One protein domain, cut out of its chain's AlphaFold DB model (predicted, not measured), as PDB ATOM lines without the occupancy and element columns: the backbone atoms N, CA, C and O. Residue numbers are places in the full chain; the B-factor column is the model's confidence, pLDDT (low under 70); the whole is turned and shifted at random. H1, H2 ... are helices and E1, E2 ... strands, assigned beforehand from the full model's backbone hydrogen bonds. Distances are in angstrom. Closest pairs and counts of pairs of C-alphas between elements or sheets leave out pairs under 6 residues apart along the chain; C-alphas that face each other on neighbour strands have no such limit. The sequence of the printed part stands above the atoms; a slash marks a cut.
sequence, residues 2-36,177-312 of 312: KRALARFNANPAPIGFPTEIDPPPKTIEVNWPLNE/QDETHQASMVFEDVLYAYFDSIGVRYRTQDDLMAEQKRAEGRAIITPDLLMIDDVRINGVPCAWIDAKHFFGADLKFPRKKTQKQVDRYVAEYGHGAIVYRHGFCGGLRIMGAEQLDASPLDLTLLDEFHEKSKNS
ATOM      1  N   LYS A   2      32.394   4.273  46.721       77.94
ATOM      2  CA  LYS A   2      33.856   4.553  46.751       77.94
ATOM      3  C   LYS A   2      34.630   4.094  45.501       77.94
ATOM      4  O   LYS A   2      35.471   4.833  45.010       77.94
ATOM      5  N   ARG A   3      34.315   2.909  44.959       84.31
ATOM      6  CA  ARG A   3      34.954   2.395  43.732       84.31
ATOM      7  C   ARG A   3      34.648   3.237  42.486       84.31
ATOM      8  O   ARG A   3      35.533   3.375  41.658       84.31
ATOM      9  N   ALA A   4      33.460   3.848  42.405       90.06
ATOM     10  CA  ALA A   4      33.129   4.745  41.299       90.06
ATOM     11  C   ALA A   4      34.113   5.918  41.255       90.06
ATOM     12  O   ALA A   4      34.663   6.196  40.205       90.06
ATOM     13  N   LEU A   5      34.424   6.548  42.388       93.19
ATOM     14  CA  LEU A   5      35.413   7.635  42.428       93.19
ATOM     15  C   LEU A   5      36.859   7.130  42.317       93.19
ATOM     16  O   LEU A   5      37.708   7.793  41.729       93.19
ATOM     17  N   ALA A   6      37.152   5.943  42.854       92.00
ATOM     18  CA  ALA A   6      38.491   5.361  42.772       92.00
ATOM     19  C   ALA A   6      38.932   5.072  41.326       92.00
ATOM     20  O   ALA A   6      40.133   5.025  41.076       92.00
ATOM     21  N   ARG A   7      37.987   4.924  40.382       93.81
ATOM     22  CA  ARG A   7      38.262   4.637  38.966       93.81
ATOM     23  C   ARG A   7      39.188   5.661  38.305       93.81
ATOM     24  O   ARG A   7      40.016   5.275  37.492       93.81
ATOM     25  N   PHE A   8      39.111   6.929  38.717       93.81
ATOM     26  CA  PHE A   8      39.951   8.011  38.189       93.81
ATOM     27  C   PHE A   8      41.436   7.872  38.541       93.81
ATOM     28  O   PHE A   8      42.275   8.459  37.871       93.81
ATOM     29  N   ASN A   9      41.760   7.119  39.596       92.00
ATOM     30  CA  ASN A   9      43.128   6.943  40.093       92.00
ATOM     31  C   ASN A   9      43.564   5.468  40.085       92.00
ATOM     32  O   ASN A   9      44.575   5.116  40.694       92.00
ATOM     33  N   ALA A  10      42.771   4.583  39.478       91.19
ATOM     34  CA  ALA A  10      43.062   3.158  39.451       91.19
ATOM     35  C   ALA A  10      44.251   2.870  38.523       91.19
ATOM     36  O   ALA A  10      44.350   3.425  37.431       91.19
ATOM     37  N   ASN A  11      45.147   1.988  38.967       89.44
ATOM     38  CA  ASN A  11      46.271   1.506  38.174       89.44
ATOM     39  C   ASN A  11      46.343  -0.035  38.267       89.44
ATOM     40  O   ASN A  11      46.574  -0.548  39.368       89.44
ATOM     41  N   PRO A  12      46.137  -0.779  37.162       90.69
ATOM     42  CA  PRO A  12      45.800  -0.275  35.826       90.69
ATOM     43  C   PRO A  12      44.418   0.404  35.781       90.69
ATOM     44  O   PRO A  12      43.580   0.174  36.657       90.69
ATOM     45  N   ALA A  13      44.201   1.249  34.769       92.50
ATOM     46  CA  ALA A  13      42.896   1.859  34.521       92.50
ATOM     47  C   ALA A  13      41.840   0.772  34.221       92.50
ATOM     48  O   ALA A  13      42.194  -0.265  33.646       92.50
ATOM     49  N   PRO A  14      40.560   0.981  34.585       94.06
ATOM     50  CA  PRO A  14      39.497   0.040  34.251       94.06
ATOM     51  C   PRO A  14      39.346  -0.144  32.738       94.06
ATOM     52  O   PRO A  14      39.618   0.766  31.956       94.06
ATOM     53  N   ILE A  15      38.853  -1.305  32.318       93.19
ATOM     54  CA  ILE A  15      38.709  -1.675  30.906       93.19
ATOM     55  C   ILE A  15      37.859  -0.639  30.153       93.19
ATOM     56  O   ILE A  15      36.702  -0.402  30.498       93.19
ATOM     57  N   GLY A  16      38.409  -0.056  29.082       92.00
ATOM     58  CA  GLY A  16      37.740   0.955  28.253       92.00
ATOM     59  C   GLY A  16      37.661   2.354  28.874       92.00
ATOM     60  O   GLY A  16      37.159   3.281  28.235       92.00
ATOM     61  N   PHE A  17      38.165   2.529  30.099       93.81
ATOM     62  CA  PHE A  17      38.327   3.837  30.718       93.81
ATOM     63  C   PHE A  17      39.641   4.479  30.227       93.81
ATOM     64  O   PHE A  17      40.671   3.802  30.221       93.81
ATOM     65  N   PRO A  18      39.648   5.760  29.810       90.94
ATOM     66  CA  PRO A  18      40.855   6.411  29.310       90.94
ATOM     67  C   PRO A  18      41.967   6.449  30.364       90.94
ATOM     68  O   PRO A  18      41.717   6.747  31.531       90.94
ATOM     69  N   THR A  19      43.204   6.192  29.938       86.69
ATOM     70  CA  THR A  19      44.393   6.298  30.800       86.69
ATOM     71  C   THR A  19      44.776   7.747  31.086       86.69
ATOM     72  O   THR A  19      45.326   8.040  32.142       86.69
ATOM     73  N   GLU A  20      44.468   8.651  30.156       89.12
ATOM     74  CA  GLU A  20      44.651  10.094  30.289       89.12
ATOM     75  C   GLU A  20      43.330  10.790  29.952       89.12
ATOM     76  O   GLU A  20      42.693  10.480  28.942       89.12
ATOM     77  N   ILE A  21      42.894  11.708  30.821       91.00
ATOM     78  CA  ILE A  21      41.655  12.474  30.661       91.00
ATOM     79  C   ILE A  21      42.018  13.956  30.687       91.00
ATOM     80  O   ILE A  21      42.262  14.522  31.752       91.00
ATOM     81  N   ASP A  22      42.041  14.574  29.509       90.31
ATOM     82  CA  ASP A  22      42.279  16.006  29.329       90.31
ATOM     83  C   ASP A  22      41.091  16.639  28.579       90.31
ATOM     84  O   ASP A  22      40.723  16.152  27.504       90.31
ATOM     85  N   PRO A  23      40.423  17.673  29.132       92.12
ATOM     86  CA  PRO A  23      40.615  18.250  30.469       92.12
ATOM     87  C   PRO A  23      40.243  17.276  31.600       92.12
ATOM     88  O   PRO A  23      39.447  16.365  31.357       92.12
ATOM     89  N   PRO A  24      40.729  17.481  32.843       93.94
ATOM     90  CA  PRO A  24      40.402  16.621  33.982       93.94
ATOM     91  C   PRO A  24      38.889  16.391  34.168       93.94
ATOM     92  O   PRO A  24      38.091  17.248  33.767       93.94
ATOM     93  N   PRO A  25      38.469  15.259  34.769       94.88
ATOM     94  CA  PRO A  25      37.064  14.982  35.060       94.88
ATOM     95  C   PRO A  25      36.402  16.123  35.833       94.88
ATOM     96  O   PRO A  25      36.956  16.632  36.809       94.88
ATOM     97  N   LYS A  26      35.202  16.513  35.407       96.44
ATOM     98  CA  LYS A  26      34.376  17.506  36.096       96.44
ATOM     99  C   LYS A  26      33.318  16.794  36.926       96.44
ATOM    100  O   LYS A  26      32.868  15.713  36.556       96.44
ATOM    101  N   THR A  27      32.896  17.406  38.029       97.81
ATOM    102  CA  THR A  27      31.708  16.945  38.756       97.81
ATOM    103  C   THR A  27      30.463  17.552  38.126       97.81
ATOM    104  O   THR A  27      30.389  18.769  37.957       97.81
ATOM    105  N   ILE A  28      29.497  16.699  37.788       98.12
ATOM    106  CA  ILE A  28      28.218  17.086  37.190       98.12
ATOM    107  C   ILE A  28      27.111  16.488  38.054       98.12
ATOM    108  O   ILE A  28      26.984  15.269  38.169       98.12
ATOM    109  N   GLU A  29      26.330  17.360  38.687       98.12
ATOM    110  CA  GLU A  29      25.183  16.975  39.509       98.12
ATOM    111  C   GLU A  29      23.933  16.906  38.628       98.12
ATOM    112  O   GLU A  29      23.582  17.869  37.946       98.12
ATOM    113  N   VAL A  30      23.258  15.762  38.656       97.81
ATOM    114  CA  VAL A  30      22.052  15.487  37.881       97.81
ATOM    115  C   VAL A  30      20.905  15.247  38.851       97.81
ATOM    116  O   VAL A  30      20.913  14.284  39.621       97.81
ATOM    117  N   ASN A  31      19.903  16.122  38.809       96.75
ATOM    118  CA  ASN A  31      18.643  15.900  39.507       96.75
ATOM    119  C   ASN A  31      17.735  15.035  38.628       96.75
ATOM    120  O   ASN A  31      17.305  15.481  37.563       96.75
ATOM    121  N   TRP A  32      17.446  13.817  39.076       97.62
ATOM    122  CA  TRP A  32      16.650  12.846  38.336       97.62
ATOM    123  C   TRP A  32      15.367  12.532  39.113       97.62
ATOM    124  O   TRP A  32      15.410  11.732  40.055       97.62
ATOM    125  N   PRO A  33      14.230  13.164  38.768       95.62
ATOM    126  CA  PRO A  33      12.961  12.880  39.427       95.62
ATOM    127  C   PRO A  33      12.552  11.425  39.178       95.62
ATOM    128  O   PRO A  33      12.721  10.915  38.073       95.62
ATOM    129  N   LEU A  34      12.026  10.772  40.216       94.94
ATOM    130  CA  LEU A  34      11.628   9.367  40.171       94.94
ATOM    131  C   LEU A  34      10.114   9.230  40.299       94.94
ATOM    132  O   LEU A  34       9.514   9.781  41.222       94.94
ATOM    133  N   ASN A  35       9.527   8.437  39.411       94.56
ATOM    134  CA  ASN A  35       8.109   8.098  39.368       94.56
ATOM    135  C   ASN A  35       7.944   6.574  39.461       94.56
ATOM    136  O   ASN A  35       7.549   5.898  38.508       94.56
ATOM    137  N   GLU A  36       8.299   6.011  40.618       96.31
ATOM    138  CA  GLU A  36       8.222   4.570  40.850       96.31
ATOM    139  C   GLU A  36       6.778   4.074  41.025       96.31
ATOM    140  O   GLU A  36       5.951   4.696  41.690       96.31
ATOM    141  N   GLN A 177      12.382 -10.095  17.432       64.38
ATOM    142  CA  GLN A 177      13.489  -9.458  18.139       64.38
ATOM    143  C   GLN A 177      13.942  -8.182  17.434       64.38
ATOM    144  O   GLN A 177      14.477  -7.315  18.113       64.38
ATOM    145  N   ASP A 178      13.674  -8.037  16.137       74.75
ATOM    146  CA  ASP A 178      14.243  -6.964  15.321       74.75
ATOM    147  C   ASP A 178      13.648  -5.597  15.686       74.75
ATOM    148  O   ASP A 178      14.391  -4.687  16.040       74.75
ATOM    149  N   GLU A 179      12.319  -5.464  15.716       77.56
ATOM    150  CA  GLU A 179      11.650  -4.200  16.075       77.56
ATOM    151  C   GLU A 179      11.921  -3.805  17.536       77.56
ATOM    152  O   GLU A 179      12.243  -2.658  17.835       77.56
ATOM    153  N   THR A 180      11.856  -4.770  18.463       81.25
ATOM    154  CA  THR A 180      12.161  -4.512  19.883       81.25
ATOM    155  C   THR A 180      13.623  -4.109  20.074       81.25
ATOM    156  O   THR A 180      13.929  -3.273  20.924       81.25
ATOM    157  N   HIS A 181      14.536  -4.697  19.301       86.00
ATOM    158  CA  HIS A 181      15.946  -4.339  19.341       86.00
ATOM    159  C   HIS A 181      16.179  -2.931  18.789       86.00
ATOM    160  O   HIS A 181      16.852  -2.147  19.448       86.00
ATOM    161  N   GLN A 182      15.560  -2.582  17.658       89.56
ATOM    162  CA  GLN A 182      15.621  -1.230  17.094       89.56
ATOM    163  C   GLN A 182      15.056  -0.181  18.061       89.56
ATOM    164  O   GLN A 182      15.715   0.819  18.321       89.56
ATOM    165  N   ALA A 183      13.898  -0.436  18.680       90.00
ATOM    166  CA  ALA A 183      13.325   0.454  19.693       90.00
ATOM    167  C   ALA A 183      14.232   0.608  20.931       90.00
ATOM    168  O   ALA A 183      14.282   1.675  21.546       90.00
ATOM    169  N   SER A 184      14.963  -0.450  21.306       91.50
ATOM    170  CA  SER A 184      15.972  -0.384  22.370       91.50
ATOM    171  C   SER A 184      17.137   0.523  21.985       91.50
ATOM    172  O   SER A 184      17.520   1.353  22.799       91.50
ATOM    173  N   MET A 185      17.642   0.415  20.752       93.06
ATOM    174  CA  MET A 185      18.721   1.275  20.253       93.06
ATOM    175  C   MET A 185      18.294   2.745  20.207       93.06
ATOM    176  O   MET A 185      19.011   3.606  20.697       93.06
ATOM    177  N   VAL A 186      17.081   3.040  19.727       95.19
ATOM    178  CA  VAL A 186      16.552   4.418  19.735       95.19
ATOM    179  C   VAL A 186      16.421   4.955  21.167       95.19
ATOM    180  O   VAL A 186      16.648   6.134  21.418       95.19
ATOM    181  N   PHE A 187      16.080   4.104  22.137       96.25
ATOM    182  CA  PHE A 187      16.048   4.512  23.543       96.25
ATOM    183  C   PHE A 187      17.450   4.782  24.123       96.25
ATOM    184  O   PHE A 187      17.589   5.651  24.983       96.25
ATOM    185  N   GLU A 188      18.487   4.087  23.651       95.62
ATOM    186  CA  GLU A 188      19.884   4.416  23.968       95.62
ATOM    187  C   GLU A 188      20.275   5.781  23.374       95.62
ATOM    188  O   GLU A 188      20.832   6.609  24.093       95.62
ATOM    189  N   ASP A 189      19.880   6.075  22.130       96.31
ATOM    190  CA  ASP A 189      20.122   7.380  21.491       96.31
ATOM    191  C   ASP A 189      19.480   8.543  22.263       96.31
ATOM    192  O   ASP A 189      20.071   9.616  22.398       96.31
ATOM    193  N   VAL A 190      18.292   8.328  22.835       97.62
ATOM    194  CA  VAL A 190      17.640   9.303  23.723       97.62
ATOM    195  C   VAL A 190      18.495   9.598  24.962       97.62
ATOM    196  O   VAL A 190      18.591  10.751  25.392       97.62
ATOM    197  N   LEU A 191      19.145   8.584  25.542       97.31
ATOM    198  CA  LEU A 191      20.056   8.792  26.670       97.31
ATOM    199  C   LEU A 191      21.310   9.552  26.242       97.31
ATOM    200  O   LEU A 191      21.725  10.459  26.965       97.31
ATOM    201  N   TYR A 192      21.889   9.224  25.085       97.69
ATOM    202  CA  TYR A 192      23.031   9.958  24.534       97.69
ATOM    203  C   TYR A 192      22.693  11.441  24.373       97.69
ATOM    204  O   TYR A 192      23.380  12.290  24.938       97.69
ATOM    205  N   ALA A 193      21.557  11.751  23.740       97.62
ATOM    206  CA  ALA A 193      21.087  13.121  23.565       97.62
ATOM    207  C   ALA A 193      20.906  13.864  24.901       97.62
ATOM    208  O   ALA A 193      21.310  15.023  25.027       97.62
ATOM    209  N   TYR A 194      20.350  13.203  25.926       98.00
ATOM    210  CA  TYR A 194      20.217  13.797  27.257       98.00
ATOM    211  C   TYR A 194      21.584  14.124  27.876       98.00
ATOM    212  O   TYR A 194      21.807  15.264  28.290       98.00
ATOM    213  N   PHE A 195      22.509  13.160  27.924       97.69
ATOM    214  CA  PHE A 195      23.821  13.358  28.552       97.69
ATOM    215  C   PHE A 195      24.713  14.336  27.776       97.69
ATOM    216  O   PHE A 195      25.424  15.131  28.400       97.69
ATOM    217  N   ASP A 196      24.601  14.365  26.448       97.94
ATOM    218  CA  ASP A 196      25.231  15.377  25.599       97.94
ATOM    219  C   ASP A 196      24.703  16.779  25.923       97.94
ATOM    220  O   ASP A 196      25.488  17.717  26.082       97.94
ATOM    221  N   SER A 197      23.382  16.930  26.091       97.50
ATOM    222  CA  SER A 197      22.752  18.232  26.359       97.50
ATOM    223  C   SER A 197      23.216  18.887  27.666       97.50
ATOM    224  O   SER A 197      23.235  20.114  27.772       97.50
ATOM    225  N   ILE A 198      23.642  18.082  28.645       97.00
ATOM    226  CA  ILE A 198      24.181  18.551  29.932       97.00
ATOM    227  C   ILE A 198      25.718  18.542  29.983       97.00
ATOM    228  O   ILE A 198      26.306  18.812  31.031       97.00
ATOM    229  N   GLY A 199      26.381  18.258  28.857       97.00
ATOM    230  CA  GLY A 199      27.832  18.350  28.701       97.00
ATOM    231  C   GLY A 199      28.629  17.257  29.416       97.00
ATOM    232  O   GLY A 199      29.788  17.490  29.772       97.00
ATOM    233  N   VAL A 200      28.029  16.087  29.650       97.81
ATOM    234  CA  VAL A 200      28.716  14.928  30.236       97.81
ATOM    235  C   VAL A 200      29.561  14.239  29.172       97.81
ATOM    236  O   VAL A 200      29.075  13.926  28.091       97.81
ATOM    237  N   ARG A 201      30.821  13.930  29.491       97.81
ATOM    238  CA  ARG A 201      31.655  13.071  28.643       97.81
ATOM    239  C   ARG A 201      31.477  11.612  29.038       97.81
ATOM    240  O   ARG A 201      31.603  11.253  30.212       97.81
ATOM    241  N   TYR A 202      31.255  10.757  28.051       97.81
ATOM    242  CA  TYR A 202      31.111   9.317  28.229       97.81
ATOM    243  C   TYR A 202      31.690   8.555  27.029       97.81
ATOM    244  O   TYR A 202      32.008   9.133  25.993       97.81
ATOM    245  N   ARG A 203      31.871   7.247  27.201       97.50
ATOM    246  CA  ARG A 203      32.143   6.277  26.133       97.50
ATOM    247  C   ARG A 203      30.876   5.469  25.878       97.50
ATOM    248  O   ARG A 203      30.223   5.080  26.847       97.50
ATOM    249  N   THR A 204      30.564   5.195  24.615       97.38
ATOM    250  CA  THR A 204      29.399   4.380  24.230       97.38
ATOM    251  C   THR A 204      29.717   2.885  24.247       97.38
ATOM    252  O   THR A 204      30.889   2.485  24.210       97.38
ATOM    253  N   GLN A 205      28.683   2.038  24.227       95.38
ATOM    254  CA  GLN A 205      28.846   0.596  24.017       95.38
ATOM    255  C   GLN A 205      29.669   0.287  22.756       95.38
ATOM    256  O   GLN A 205      30.573  -0.553  22.813       95.38
ATOM    257  N   ASP A 206      29.399   0.966  21.640       94.94
ATOM    258  CA  ASP A 206      30.077   0.709  20.366       94.94
ATOM    259  C   ASP A 206      31.571   1.027  20.436       94.94
ATOM    260  O   ASP A 206      32.401   0.220  19.994       94.94
ATOM    261  N   ASP A 207      31.934   2.137  21.085       95.44
ATOM    262  CA  ASP A 207      33.336   2.481  21.307       95.44
ATOM    263  C   ASP A 207      34.046   1.390  22.119       95.44
ATOM    264  O   ASP A 207      35.175   0.997  21.807       95.44
ATOM    265  N   LEU A 208      33.401   0.916  23.190       96.12
ATOM    266  CA  LEU A 208      33.952  -0.102  24.085       96.12
ATOM    267  C   LEU A 208      34.083  -1.452  23.371       96.12
ATOM    268  O   LEU A 208      35.107  -2.127  23.496       96.12
ATOM    269  N   MET A 209      33.084  -1.837  22.575       95.31
ATOM    270  CA  MET A 209      33.117  -3.054  21.768       95.31
ATOM    271  C   MET A 209      34.253  -3.021  20.747       95.31
ATOM    272  O   MET A 209      34.961  -4.020  20.595       95.31
ATOM    273  N   ALA A 210      34.434  -1.902  20.042       94.25
ATOM    274  CA  ALA A 210      35.482  -1.746  19.039       94.25
ATOM    275  C   ALA A 210      36.890  -1.804  19.654       94.25
ATOM    276  O   ALA A 210      37.803  -2.402  19.081       94.25
ATOM    277  N   GLU A 211      37.087  -1.205  20.827       92.75
ATOM    278  CA  GLU A 211      38.353  -1.261  21.562       92.75
ATOM    279  C   GLU A 211      38.650  -2.669  22.095       92.75
ATOM    280  O   GLU A 211      39.704  -3.236  21.800       92.75
ATOM    281  N   GLN A 212      37.695  -3.282  22.795       92.88
ATOM    282  CA  GLN A 212      37.886  -4.593  23.419       92.88
ATOM    283  C   GLN A 212      38.032  -5.709  22.386       92.88
ATOM    284  O   GLN A 212      38.867  -6.590  22.554       92.88
ATOM    285  N   LYS A 213      37.301  -5.669  21.264       94.00
ATOM    286  CA  LYS A 213      37.513  -6.640  20.176       94.00
ATOM    287  C   LYS A 213      38.926  -6.558  19.598       94.00
ATOM    288  O   LYS A 213      39.479  -7.598  19.253       94.00
ATOM    289  N   ARG A 214      39.508  -5.357  19.496       91.50
ATOM    290  CA  ARG A 214      40.883  -5.174  19.007       91.50
ATOM    291  C   ARG A 214      41.924  -5.686  20.003       91.50
ATOM    292  O   ARG A 214      42.885  -6.310  19.574       91.50
ATOM    293  N   ALA A 215      41.729  -5.436  21.296       89.56
ATOM    294  CA  ALA A 215      42.678  -5.836  22.335       89.56
ATOM    295  C   ALA A 215      42.554  -7.320  22.736       89.56
ATOM    296  O   ALA A 215      43.555  -8.004  22.910       89.56
ATOM    297  N   GLU A 216      41.326  -7.828  22.843       89.12
ATOM    298  CA  GLU A 216      40.989  -9.089  23.528       89.12
ATOM    299  C   GLU A 216      40.292 -10.108  22.606       89.12
ATOM    300  O   GLU A 216      39.883 -11.191  23.034       89.12
ATOM    301  N   GLY A 217      40.072  -9.759  21.334       90.00
ATOM    302  CA  GLY A 217      39.373 -10.597  20.353       90.00
ATOM    303  C   GLY A 217      37.861 -10.727  20.581       90.00
ATOM    304  O   GLY A 217      37.167 -11.363  19.786       90.00
ATOM    305  N   ARG A 218      37.318 -10.135  21.653       89.75
ATOM    306  CA  ARG A 218      35.886 -10.149  21.987       89.75
ATOM    307  C   ARG A 218      35.500  -8.968  22.875       89.75
ATOM    308  O   ARG A 218      36.326  -8.443  23.608       89.75
ATOM    309  N   ALA A 219      34.214  -8.620  22.870       90.44
ATOM    310  CA  ALA A 219      33.658  -7.749  23.901       90.44
ATOM    311  C   ALA A 219      33.634  -8.483  25.257       90.44
ATOM    312  O   ALA A 219      33.309  -9.675  25.335       90.44
ATOM    313  N   ILE A 220      34.001  -7.772  26.318       90.69
ATOM    314  CA  ILE A 220      34.073  -8.263  27.696       90.69
ATOM    315  C   ILE A 220      32.982  -7.603  28.538       90.69
ATOM    316  O   ILE A 220      32.200  -8.303  29.188       90.69
ATOM    317  N   ILE A 221      32.942  -6.271  28.535       93.81
ATOM    318  CA  ILE A 221      32.114  -5.469  29.432       93.81
ATOM    319  C   ILE A 221      31.787  -4.121  28.785       93.81
ATOM    320  O   ILE A 221      32.676  -3.330  28.497       93.81
ATOM    321  N   THR A 222      30.509  -3.884  28.506       95.00
ATOM    322  CA  THR A 222      30.075  -2.756  27.676       95.00
ATOM    323  C   THR A 222      28.752  -2.208  28.214       95.00
ATOM    324  O   THR A 222      27.701  -2.640  27.750       95.00
ATOM    325  N   PRO A 223      28.767  -1.362  29.263       97.06
ATOM    326  CA  PRO A 223      27.588  -0.553  29.570       97.06
ATOM    327  C   PRO A 223      27.269   0.371  28.387       97.06
ATOM    328  O   PRO A 223      28.166   0.684  27.599       97.06
ATOM    329  N   ASP A 224      26.023   0.833  28.297       97.62
ATOM    330  CA  ASP A 224      25.588   1.714  27.205       97.62
ATOM    331  C   ASP A 224      26.292   3.076  27.282       97.62
ATOM    332  O   ASP A 224      26.770   3.587  26.272       97.62
ATOM    333  N   LEU A 225      26.463   3.609  28.500       98.44
ATOM    334  CA  LEU A 225      27.302   4.776  28.776       98.44
ATOM    335  C   LEU A 225      28.311   4.463  29.887       98.44
ATOM    336  O   LEU A 225      27.928   4.114  31.005       98.44
ATOM    337  N   LEU A 226      29.603   4.658  29.624       98.31
ATOM    338  CA  LEU A 226      30.665   4.681  30.638       98.31
ATOM    339  C   LEU A 226      31.106   6.131  30.888       98.31
ATOM    340  O   LEU A 226      31.683   6.765  30.009       98.31
ATOM    341  N   MET A 227      30.859   6.649  32.092       98.19
ATOM    342  CA  MET A 227      31.033   8.066  32.429       98.19
ATOM    343  C   MET A 227      32.502   8.437  32.636       98.19
ATOM    344  O   MET A 227      33.146   7.938  33.568       98.19
ATOM    345  N   ILE A 228      33.001   9.371  31.824       97.50
ATOM    346  CA  ILE A 228      34.350   9.948  31.933       97.50
ATOM    347  C   ILE A 228      34.392  11.077  32.970       97.50
ATOM    348  O   ILE A 228      35.431  11.308  33.581       97.50
ATOM    349  N   ASP A 229      33.261  11.735  33.224       97.94
ATOM    350  CA  ASP A 229      33.101  12.736  34.283       97.94
ATOM    351  C   ASP A 229      32.585  12.129  35.610       97.94
ATOM    352  O   ASP A 229      32.083  10.999  35.660       97.94
ATOM    353  N   ASP A 230      32.720  12.865  36.722       97.56
ATOM    354  CA  ASP A 230      32.107  12.519  38.018       97.56
ATOM    355  C   ASP A 230      30.622  12.904  37.996       97.56
ATOM    356  O   ASP A 230      30.214  13.943  38.515       97.56
ATOM    357  N   VAL A 231      29.823  12.065  37.338       98.38
ATOM    358  CA  VAL A 231      28.369  12.212  37.264       98.38
ATOM    359  C   VAL A 231      27.736  11.713  38.555       98.38
ATOM    360  O   VAL A 231      27.939  10.564  38.963       98.38
ATOM    361  N   ARG A 232      26.936  12.572  39.184       98.25
ATOM    362  CA  ARG A 232      26.208  12.264  40.411       98.25
ATOM    363  C   ARG A 232      24.720  12.405  40.183       98.25
ATOM    364  O   ARG A 232      24.218  13.509  40.016       98.25
ATOM    365  N   ILE A 233      24.017  11.282  40.177       98.19
ATOM    366  CA  ILE A 233      22.567  11.259  39.999       98.19
ATOM    367  C   ILE A 233      21.939  11.254  41.384       98.19
ATOM    368  O   ILE A 233      22.205  10.355  42.180       98.19
ATOM    369  N   ASN A 234      21.155  12.284  41.701       97.44
ATOM    370  CA  ASN A 234      20.574  12.479  43.034       97.44
ATOM    371  C   ASN A 234      21.638  12.415  44.156       97.44
ATOM    372  O   ASN A 234      21.416  11.848  45.225       97.44
ATOM    373  N   GLY A 235      22.830  12.969  43.888       97.25
ATOM    374  CA  GLY A 235      23.979  12.968  44.801       97.25
ATOM    375  C   GLY A 235      24.765  11.648  44.869       97.25
ATOM    376  O   GLY A 235      25.770  11.573  45.581       97.25
ATOM    377  N   VAL A 236      24.355  10.608  44.135       97.81
ATOM    378  CA  VAL A 236      25.039   9.308  44.092       97.81
ATOM    379  C   VAL A 236      26.005   9.245  42.903       97.81
ATOM    380  O   VAL A 236      25.564   9.391  41.767       97.81
ATOM    381  N   PRO A 237      27.310   8.972  43.112       98.00
ATOM    382  CA  PRO A 237      28.255   8.814  42.009       98.00
ATOM    383  C   PRO A 237      27.928   7.595  41.137       98.00
ATOM    384  O   PRO A 237      27.969   6.453  41.619       98.00
ATOM    385  N   CYS A 238      27.691   7.842  39.849       98.31
ATOM    386  CA  CYS A 238      27.368   6.839  38.841       98.31
ATOM    387  C   CYS A 238      28.481   6.785  37.786       98.31
ATOM    388  O   CYS A 238      28.697   7.719  37.022       98.31
ATOM    389  N   ALA A 239      29.214   5.673  37.752       98.31
ATOM    390  CA  ALA A 239      30.305   5.450  36.806       98.31
ATOM    391  C   ALA A 239      29.826   4.976  35.429       98.31
ATOM    392  O   ALA A 239      30.565   5.085  34.457       98.31
ATOM    393  N   TRP A 240      28.618   4.429  35.345       98.56
ATOM    394  CA  TRP A 240      28.044   3.874  34.125       98.56
ATOM    395  C   TRP A 240      26.518   3.961  34.168       98.56
ATOM    396  O   TRP A 240      25.932   4.020  35.256       98.56
ATOM    397  N   ILE A 241      25.898   3.934  32.991       98.56
ATOM    398  CA  ILE A 241      24.452   3.825  32.793       98.56
ATOM    399  C   ILE A 241      24.169   2.706  31.796       98.56
ATOM    400  O   ILE A 241      24.904   2.525  30.828       98.56
ATOM    401  N   ASP A 242      23.116   1.942  32.069       98.19
ATOM    402  CA  ASP A 242      22.613   0.891  31.188       98.19
ATOM    403  C   ASP A 242      21.091   1.067  31.021       98.19
ATOM    404  O   ASP A 242      20.358   1.289  31.991       98.19
ATOM    405  N   ALA A 243      20.622   1.030  29.782       97.00
ATOM    406  CA  ALA A 243      19.262   1.294  29.368       97.00
ATOM    407  C   ALA A 243      18.462  -0.008  29.312       97.00
ATOM    408  O   ALA A 243      18.911  -1.046  28.823       97.00
ATOM    409  N   LYS A 244      17.221   0.028  29.796       96.06
ATOM    410  CA  LYS A 244      16.283  -1.090  29.692       96.06
ATOM    411  C   LYS A 244      14.999  -0.616  29.036       96.06
ATOM    412  O   LYS A 244      14.198   0.086  29.648       96.06
ATOM    413  N   HIS A 245      14.754  -1.089  27.818       94.25
ATOM    414  CA  HIS A 245      13.512  -0.850  27.084       94.25
ATOM    415  C   HIS A 245      12.349  -1.732  27.604       94.25
ATOM    416  O   HIS A 245      11.705  -2.467  26.863       94.25
ATOM    417  N   PHE A 246      12.123  -1.757  28.918       94.81
ATOM    418  CA  PHE A 246      11.018  -2.478  29.561       94.81
ATOM    419  C   PHE A 246      10.764  -1.940  30.977       94.81
ATOM    420  O   PHE A 246      11.559  -1.168  31.506       94.81
ATOM    421  N   PHE A 247       9.666  -2.362  31.604       97.50
ATOM    422  CA  PHE A 247       9.332  -2.021  32.985       97.50
ATOM    423  C   PHE A 247      10.191  -2.800  33.993       97.50
ATOM    424  O   PHE A 247      10.245  -4.036  33.971       97.50
ATOM    425  N   GLY A 248      10.837  -2.089  34.916       97.88
ATOM    426  CA  GLY A 248      11.654  -2.655  35.988       97.88
ATOM    427  C   GLY A 248      10.822  -3.354  37.064       97.88
ATOM    428  O   GLY A 248      10.624  -2.815  38.149       97.88
ATOM    429  N   ALA A 249      10.347  -4.567  36.784       97.75
ATOM    430  CA  ALA A 249       9.492  -5.313  37.703       97.75
ATOM    431  C   ALA A 249      10.260  -5.939  38.889       97.75
ATOM    432  O   ALA A 249      11.326  -6.534  38.701       97.75
ATOM    433  N   ASP A 250       9.680  -5.918  40.098       97.69
ATOM    434  CA  ASP A 250      10.180  -6.666  41.271       97.69
ATOM    435  C   ASP A 250       9.849  -8.165  41.147       97.69
ATOM    436  O   ASP A 250       8.990  -8.709  41.842       97.69
ATOM    437  N   LEU A 251      10.519  -8.828  40.202       96.94
ATOM    438  CA  LEU A 251      10.389 -10.253  39.895       96.94
ATOM    439  C   LEU A 251      11.747 -10.950  40.003       96.94
ATOM    440  O   LEU A 251      12.793 -10.390  39.668       96.94
ATOM    441  N   LYS A 252      11.760 -12.204  40.461       95.75
ATOM    442  CA  LYS A 252      13.007 -12.913  40.802       95.75
ATOM    443  C   LYS A 252      13.866 -13.200  39.573       95.75
ATOM    444  O   LYS A 252      15.090 -13.061  39.641       95.75
ATOM    445  N   PHE A 253      13.249 -13.642  38.482       93.44
ATOM    446  CA  PHE A 253      13.938 -14.036  37.260       93.44
ATOM    447  C   PHE A 253      14.642 -12.856  36.565       93.44
ATOM    448  O   PHE A 253      15.873 -12.928  36.437       93.44
ATOM    449  N   PRO A 254      13.951 -11.764  36.169       93.81
ATOM    450  CA  PRO A 254      14.613 -10.624  35.536       93.81
ATOM    451  C   PRO A 254      15.608  -9.950  36.487       93.81
ATOM    452  O   PRO A 254      16.744  -9.705  36.084       93.81
ATOM    453  N   ARG A 255      15.267  -9.783  37.776       96.44
ATOM    454  CA  ARG A 255      16.181  -9.207  38.778       96.44
ATOM    455  C   ARG A 255      17.499  -9.969  38.864       96.44
ATOM    456  O   ARG A 255      18.559  -9.359  38.868       96.44
ATOM    457  N   LYS A 256      17.469 -11.308  38.882       96.12
ATOM    458  CA  LYS A 256      18.696 -12.129  38.920       96.12
ATOM    459  C   LYS A 256      19.538 -11.981  37.649       96.12
ATOM    460  O   LYS A 256      20.763 -12.049  37.730       96.12
ATOM    461  N   LYS A 257      18.908 -11.822  36.481       93.62
ATOM    462  CA  LYS A 257      19.616 -11.607  35.209       93.62
ATOM    463  C   LYS A 257      20.300 -10.238  35.200       93.62
ATOM    464  O   LYS A 257      21.493 -10.180  34.917       93.62
ATOM    465  N   THR A 258      19.571  -9.191  35.580       96.62
ATOM    466  CA  THR A 258      20.089  -7.822  35.689       96.62
ATOM    467  C   THR A 258      21.191  -7.721  36.738       96.62
ATOM    468  O   THR A 258      22.260  -7.208  36.432       96.62
ATOM    469  N   GLN A 259      21.012  -8.308  37.926       98.06
ATOM    470  CA  GLN A 259      22.036  -8.285  38.977       98.06
ATOM    471  C   GLN A 259      23.362  -8.879  38.494       98.06
ATOM    472  O   GLN A 259      24.401  -8.273  38.698       98.06
ATOM    473  N   LYS A 260      23.347 -10.003  37.763       96.94
ATOM    474  CA  LYS A 260      24.581 -10.579  37.197       96.94
ATOM    475  C   LYS A 260      25.298  -9.642  36.225       96.94
ATOM    476  O   LYS A 260      26.509  -9.768  36.067       96.94
ATOM    477  N   GLN A 261      24.558  -8.816  35.485       95.94
ATOM    478  CA  GLN A 261      25.133  -7.806  34.596       95.94
ATOM    479  C   GLN A 261      25.758  -6.683  35.425       95.94
ATOM    480  O   GLN A 261      26.947  -6.419  35.274       95.94
ATOM    481  N   VAL A 262      24.994  -6.136  36.373       98.00
ATOM    482  CA  VAL A 262      25.450  -5.089  37.293       98.00
ATOM    483  C   VAL A 262      26.666  -5.516  38.102       98.00
ATOM    484  O   VAL A 262      27.601  -4.740  38.216       98.00
ATOM    485  N   ASP A 263      26.721  -6.750  38.600       98.06
ATOM    486  CA  ASP A 263      27.864  -7.252  39.371       98.06
ATOM    487  C   ASP A 263      29.177  -7.142  38.581       98.06
ATOM    488  O   ASP A 263      30.216  -6.831  39.162       98.06
ATOM    489  N   ARG A 264      29.137  -7.345  37.253       96.81
ATOM    490  CA  ARG A 264      30.314  -7.173  36.385       96.81
ATOM    491  C   ARG A 264      30.702  -5.702  36.265       96.81
ATOM    492  O   ARG A 264      31.870  -5.379  36.443       96.81
ATOM    493  N   TYR A 265      29.734  -4.817  36.032       97.44
ATOM    494  CA  TYR A 265      29.980  -3.371  35.970       97.44
ATOM    495  C   TYR A 265      30.494  -2.813  37.296       97.44
ATOM    496  O   TYR A 265      31.427  -2.020  37.326       97.44
ATOM    497  N   VAL A 266      29.943  -3.278  38.413       97.25
ATOM    498  CA  VAL A 266      30.345  -2.865  39.758       97.25
ATOM    499  C   VAL A 266      31.726  -3.384  40.122       97.25
ATOM    500  O   VAL A 266      32.486  -2.679  40.796       97.25
ATOM    501  N   ALA A 267      32.069  -4.598  39.688       96.06
ATOM    502  CA  ALA A 267      33.408  -5.132  39.866       96.06
ATOM    503  C   ALA A 267      34.451  -4.238  39.182       96.06
ATOM    504  O   ALA A 267      35.444  -3.908  39.830       96.06
ATOM    505  N   GLU A 268      34.168  -3.801  37.953       96.06
ATOM    506  CA  GLU A 268      35.092  -3.041  37.106       96.06
ATOM    507  C   GLU A 268      35.095  -1.533  37.411       96.06
ATOM    508  O   GLU A 268      36.108  -0.961  37.805       96.06
ATOM    509  N   TYR A 269      33.939  -0.883  37.296       96.62
ATOM    510  CA  TYR A 269      33.796   0.576  37.313       96.62
ATOM    511  C   TYR A 269      33.268   1.120  38.641       96.62
ATOM    512  O   TYR A 269      33.432   2.296  38.957       96.62
ATOM    513  N   GLY A 270      32.619   0.273  39.443       96.88
ATOM    514  CA  GLY A 270      31.920   0.680  40.656       96.88
ATOM    515  C   GLY A 270      30.433   0.967  40.434       96.88
ATOM    516  O   GLY A 270      29.785   0.390  39.569       96.88
ATOM    517  N   HIS A 271      29.858   1.798  41.303       98.31
ATOM    518  CA  HIS A 271      28.408   2.031  41.328       98.31
ATOM    519  C   HIS A 271      27.945   2.759  40.057       98.31
ATOM    520  O   HIS A 271      28.690   3.595  39.555       98.31
ATOM    521  N   GLY A 272      26.748   2.454  39.559       98.38
ATOM    522  CA  GLY A 272      26.180   3.076  38.355       98.38
ATOM    523  C   GLY A 272      24.676   3.285  38.463       98.38
ATOM    524  O   GLY A 272      24.161   3.440  39.568       98.38
ATOM    525  N   ALA A 273      23.977   3.290  37.335       98.56
ATOM    526  CA  ALA A 273      22.523   3.395  37.295       98.56
ATOM    527  C   ALA A 273      21.923   2.588  36.138       98.56
ATOM    528  O   ALA A 273      22.585   2.310  35.140       98.56
ATOM    529  N   ILE A 274      20.655   2.212  36.278       98.62
ATOM    530  CA  ILE A 274      19.858   1.609  35.211       98.62
ATOM    531  C   ILE A 274      18.670   2.517  34.933       98.62
ATOM    532  O   ILE A 274      17.927   2.827  35.865       98.62
ATOM    533  N   VAL A 275      18.455   2.878  33.667       98.56
ATOM    534  CA  VAL A 275      17.282   3.655  33.248       98.56
ATOM    535  C   VAL A 275      16.267   2.728  32.587       98.56
ATOM    536  O   VAL A 275      16.536   2.125  31.549       98.56
ATOM    537  N   TYR A 276      15.085   2.609  33.186       98.12
ATOM    538  CA  TYR A 276      13.975   1.828  32.648       98.12
ATOM    539  C   TYR A 276      13.030   2.724  31.848       98.12
ATOM    540  O   TYR A 276      12.438   3.647  32.409       98.12
ATOM    541  N   ARG A 277      12.818   2.417  30.560       96.44
ATOM    542  CA  ARG A 277      11.923   3.187  29.679       96.44
ATOM    543  C   ARG A 277      10.534   3.356  30.282       96.44
ATOM    544  O   ARG A 277      10.029   4.463  30.387       96.44
ATOM    545  N   HIS A 278       9.919   2.250  30.687       95.94
ATOM    546  CA  HIS A 278       8.576   2.277  31.262       95.94
ATOM    547  C   HIS A 278       8.600   2.543  32.774       95.94
ATOM    548  O   HIS A 278       7.611   2.320  33.456       95.94
ATOM    549  N   GLY A 279       9.721   2.987  33.334       97.31
ATOM    550  CA  GLY A 279       9.907   3.091  34.775       97.31
ATOM    551  C   GLY A 279      10.007   1.739  35.468       97.31
ATOM    552  O   GLY A 279      10.220   0.697  34.840       97.31
ATOM    553  N   PHE A 280       9.922   1.752  36.792       98.38
ATOM    554  CA  PHE A 280      10.232   0.594  37.620       98.38
ATOM    555  C   PHE A 280       9.321   0.510  38.841       98.38
ATOM    556  O   PHE A 280       8.660   1.470  39.235       98.38
ATOM    557  N   CYS A 281       9.283  -0.669  39.448       98.44
ATOM    558  CA  CYS A 281       8.597  -0.883  40.707       98.44
ATOM    559  C   CYS A 281       9.463  -0.415  41.875       98.44
ATOM    560  O   CYS A 281      10.601  -0.859  42.002       98.44
ATOM    561  N   GLY A 282       8.898   0.351  42.805       97.50
ATOM    562  CA  GLY A 282       9.610   0.827  43.995       97.50
ATOM    563  C   GLY A 282      10.072  -0.275  44.953       97.50
ATOM    564  O   GLY A 282      10.852  -0.026  45.870       97.50
ATOM    565  N   GLY A 283       9.639  -1.524  44.742       96.75
ATOM    566  CA  GLY A 283      10.175  -2.711  45.418       96.75
ATOM    567  C   GLY A 283      11.422  -3.318  44.760       96.75
ATOM    568  O   GLY A 283      12.102  -4.130  45.391       96.75
ATOM    569  N   LEU A 284      11.736  -2.950  43.512       97.69
ATOM    570  CA  LEU A 284      12.896  -3.455  42.786       97.69
ATOM    571  C   LEU A 284      14.175  -2.933  43.440       97.69
ATOM    572  O   LEU A 284      14.342  -1.737  43.661       97.69
ATOM    573  N   ARG A 285      15.098  -3.845  43.740       96.50
ATOM    574  CA  ARG A 285      16.427  -3.511  44.254       96.50
ATOM    575  C   ARG A 285      17.480  -4.228  43.429       96.50
ATOM    576  O   ARG A 285      17.474  -5.462  43.370       96.50
ATOM    577  N   ILE A 286      18.373  -3.454  42.819       97.81
ATOM    578  CA  ILE A 286      19.573  -3.948  42.142       97.81
ATOM    579  C   ILE A 286      20.787  -3.388  42.876       97.81
ATOM    580  O   ILE A 286      21.028  -2.185  42.907       97.81
ATOM    581  N   MET A 287      21.553  -4.267  43.514       97.00
ATOM    582  CA  MET A 287      22.682  -3.847  44.336       97.00
ATOM    583  C   MET A 287      23.780  -3.266  43.453       97.00
ATOM    584  O   MET A 287      24.254  -3.935  42.536       97.00
ATOM    585  N   GLY A 288      24.218  -2.049  43.774       97.31
ATOM    586  CA  GLY A 288      25.302  -1.380  43.057       97.31
ATOM    587  C   GLY A 288      24.861  -0.512  41.878       97.31
ATOM    588  O   GLY A 288      25.734   0.013  41.188       97.31
ATOM    589  N   ALA A 289      23.555  -0.329  41.684       98.19
ATOM    590  CA  ALA A 289      23.020   0.605  40.710       98.19
ATOM    591  C   ALA A 289      21.805   1.352  41.267       98.19
ATOM    592  O   ALA A 289      20.991   0.744  41.964       98.19
ATOM    593  N   GLU A 290      21.658   2.623  40.911       98.00
ATOM    594  CA  GLU A 290      20.399   3.353  41.066       98.00
ATOM    595  C   GLU A 290      19.357   2.840  40.059       98.00
ATOM    596  O   GLU A 290      19.697   2.374  38.967       98.00
ATOM    597  N   GLN A 291      18.081   2.852  40.443       98.06
ATOM    598  CA  GLN A 291      16.963   2.552  39.546       98.06
ATOM    599  C   GLN A 291      16.345   3.883  39.133       98.06
ATOM    600  O   GLN A 291      15.883   4.635  39.985       98.06
ATOM    601  N   LEU A 292      16.361   4.163  37.836       98.25
ATOM    602  CA  LEU A 292      15.869   5.398  37.248       98.25
ATOM    603  C   LEU A 292      14.762   5.075  36.245       98.25
ATOM    604  O   LEU A 292      14.711   3.977  35.681       98.25
ATOM    605  N   ASP A 293      13.887   6.038  35.998       95.88
ATOM    606  CA  ASP A 293      12.876   5.970  34.946       95.88
ATOM    607  C   ASP A 293      13.109   7.045  33.880       95.88
ATOM    608  O   ASP A 293      13.918   7.954  34.062       95.88
ATOM    609  N   ALA A 294      12.420   6.924  32.749       96.25
ATOM    610  CA  ALA A 294      12.599   7.811  31.607       96.25
ATOM    611  C   ALA A 294      11.870   9.164  31.712       96.25
ATOM    612  O   ALA A 294      11.897   9.918  30.748       96.25
ATOM    613  N   SER A 295      11.239   9.505  32.843       92.88
ATOM    614  CA  SER A 295      10.463  10.752  32.977       92.88
ATOM    615  C   SER A 295      11.220  12.045  32.638       92.88
ATOM    616  O   SER A 295      10.576  12.949  32.112       92.88
ATOM    617  N   PRO A 296      12.531  12.207  32.925       93.62
ATOM    618  CA  PRO A 296      13.250  13.427  32.548       93.62
ATOM    619  C   PRO A 296      13.767  13.425  31.101       93.62
ATOM    620  O   PRO A 296      14.458  14.366  30.717       93.62
ATOM    621  N   LEU A 297      13.489  12.379  30.315       96.50
ATOM    622  CA  LEU A 297      13.997  12.219  28.955       96.50
ATOM    623  C   LEU A 297      12.985  12.703  27.916       96.50
ATOM    624  O   LEU A 297      11.780  12.510  28.067       96.50
ATOM    625  N   ASP A 298      13.492  13.270  26.823       96.19
ATOM    626  CA  ASP A 298      12.692  13.556  25.635       96.19
ATOM    627  C   ASP A 298      12.530  12.278  24.800       96.19
ATOM    628  O   ASP A 298      13.481  11.785  24.193       96.19
ATOM    629  N   LEU A 299      11.316  11.723  24.791       95.25
ATOM    630  CA  LEU A 299      11.001  10.478  24.089       95.25
ATOM    631  C   LEU A 299      10.540  10.689  22.638       95.25
ATOM    632  O   LEU A 299      10.213   9.703  21.979       95.25
ATOM    633  N   THR A 300      10.571  11.918  22.109       94.81
ATOM    634  CA  THR A 300      10.065  12.248  20.760       94.81
ATOM    635  C   THR A 300      10.662  11.350  19.672       94.81
ATOM    636  O   THR A 300       9.933  10.819  18.836       94.81
ATOM    637  N   LEU A 301      11.977  11.094  19.716       92.12
ATOM    638  CA  LEU A 301      12.655  10.203  18.759       92.12
ATOM    639  C   LEU A 301      12.057   8.792  18.737       92.12
ATOM    640  O   LEU A 301      11.975   8.145  17.690       92.12
ATOM    641  N   LEU A 302      11.644   8.308  19.902       91.50
ATOM    642  CA  LEU A 302      11.096   6.976  20.060       91.50
ATOM    643  C   LEU A 302       9.625   6.908  19.640       91.50
ATOM    644  O   LEU A 302       9.195   5.901  19.075       91.50
ATOM    645  N   ASP A 303       8.872   7.982  19.864       91.19
ATOM    646  CA  ASP A 303       7.500   8.110  19.378       91.19
ATOM    647  C   ASP A 303       7.468   8.136  17.842       91.19
ATOM    648  O   ASP A 303       6.744   7.346  17.227       91.19
ATOM    649  N   GLU A 304       8.347   8.918  17.205       91.56
ATOM    650  CA  GLU A 304       8.505   8.937  15.744       91.56
ATOM    651  C   GLU A 304       8.895   7.566  15.169       91.56
ATOM    652  O   GLU A 304       8.429   7.171  14.094       91.56
ATOM    653  N   PHE A 305       9.765   6.824  15.866       90.50
ATOM    654  CA  PHE A 305      10.145   5.467  15.472       90.50
ATOM    655  C   PHE A 305       8.928   4.527  15.453       90.50
ATOM    656  O   PHE A 305       8.730   3.780  14.487       90.50
ATOM    657  N   HIS A 306       8.077   4.586  16.480       86.50
ATOM    658  CA  HIS A 306       6.867   3.769  16.541       86.50
ATOM    659  C   HIS A 306       5.824   4.180  15.492       86.50
ATOM    660  O   HIS A 306       5.159   3.310  14.930       86.50
ATOM    661  N   GLU A 307       5.681   5.471  15.186       87.44
ATOM    662  CA  GLU A 307       4.781   5.939  14.124       87.44
ATOM    663  C   GLU A 307       5.205   5.432  12.742       87.44
ATOM    664  O   GLU A 307       4.375   4.930  11.982       87.44
ATOM    665  N   LYS A 308       6.503   5.492  12.422       86.75
ATOM    666  CA  LYS A 308       7.038   4.963  11.156       86.75
ATOM    667  C   LYS A 308       6.854   3.450  11.051       86.75
ATOM    668  O   LYS A 308       6.464   2.961   9.992       86.75
ATOM    669  N   SER A 309       7.075   2.728  12.150       79.94
ATOM    670  CA  SER A 309       6.927   1.267  12.200       79.94
ATOM    671  C   SER A 309       5.474   0.818  12.018       79.94
ATOM    672  O   SER A 309       5.227  -0.183  11.357       79.94
ATOM    673  N   LYS A 310       4.494   1.581  12.525       74.56
ATOM    674  CA  LYS A 310       3.057   1.311  12.308       74.56
ATOM    675  C   LYS A 310       2.595   1.554  10.868       74.56
ATOM    676  O   LYS A 310       1.593   0.979  10.454       74.56
ATOM    677  N   ASN A 311       3.290   2.425  10.138       66.25
ATOM    678  CA  ASN A 311       2.949   2.829   8.773       66.25
ATOM    679  C   ASN A 311       3.699   2.030   7.685       66.25
ATOM    680  O   ASN A 311       3.505   2.317   6.502       66.25
ATOM    681  N   SER A 312       4.556   1.077   8.072       53.28
ATOM    682  CA  SER A 312       5.371   0.232   7.178       53.28
ATOM    683  C   SER A 312       4.805  -1.182   7.072       53.28
ATOM    684  O   SER A 312       4.890  -1.757   5.963       53.28
TER     685      SER A 312
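AT A GLANCE: This is residues 2 to 36 and 177 to 312 of the 312 residues of an uncharacterized protein of Euryarchaeota archaeon (UniProt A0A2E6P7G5). A strongly twisted five-stranded sheet makes the core, with the long helix H2 along one face and H4 along the other. H5 packs side by side with part of H2 at one end of the longest axis, while H1 and the loop after it lie at the opposite end; E1 and E4 form a separate small parallel pair. The 171 printed residues have five named helices and seven named strands, in the order H1 E1 H2 E2 H3 E3 E4 E5 H4 E6 E7 H5, a mixed class. The large sheet runs E2 E3 E5 E6 E7 and is mixed. The whole is compact, with a radius of gyration of the C-alphas of 16.1 A and spans of 50 by 35 by 32 A.

IN THESE COORDINATES: The large sheet holds E2, residues 202 to 204, E3, 225 to 227, E5, 240 to 244, 13.5 A long, E6, 272 to 276, also 13.5 A, and E7, 289 to 293, 12.8 A. E5 begins at C-alpha 240 (28.044, 3.874, 34.125). The small sheet holds E1, residues 27 to 30, and E4, 230 to 233. The helices are H1, residues 2 to 9, H2, 177 to 197, 30.3 A, H3, 205 to 216, 15.5 A, H4, 252 to 268, 24.5 A, and H5, 300 to 310, 15.5 A. H1 begins at C-alpha 2 (33.856, 4.553, 46.751) and H5 ends at C-alpha 310 (3.057, 1.311, 12.308).

HOW THE PARTS SIT: E5 and E6 are parallel, with N 244 and O 275 2.8 A apart. E6 and E7 are parallel, N 292 and O 274 at 2.8 A. E3 is antiparallel to E5, N 241 and O 225 at 2.8 A, and to E2, N 203 and O 226 at 2.9 A. E5, H4 and E6 form a strand-helix-strand unit, two parallel neighbour strands with a helix between, with a right-handed crossover. Helices on both faces give three layers: H4 is over E6 at a height over the sheet of 9.7 A, and H2, on the opposite face, has a height of 6.4 A. The closest C-alphas of H2 and E5 are those of Glu 188 and Ala 243, 6.3 A. With residues 183 to 190 alone H2 touches H5, closest at the C-alphas of Val 186 and Leu 302, 6.0 A, at a shallow tilt of 19 degrees, opposite ways. H3 is on the sheet, with C-alphas 205 and 225 closest at 6.5 A. H1 is not on the sheet but is near H4. E1 and E4 are parallel, N 30 and O 232 at 2.8 A. In H2, H3 and H5 every O i to N i+4 pair is within hydrogen-bond range; H4 has 12 of 13, and H1 2 of 4, beside 4 of 5 O i to N i+3 pairs.

THE WHOLE: The C-alphas farthest apart, those of Asn 11 and Asn 311, are 52.4 A apart. Residues 37 to 176 are not printed, and C-alphas 36 and 177 are 27.2 A apart across the cut. The links H1 to E1 and E6 to E7 are long. Mean pLDDT of the printed part is 94.0; residues 177, 311 and 312 are under 70.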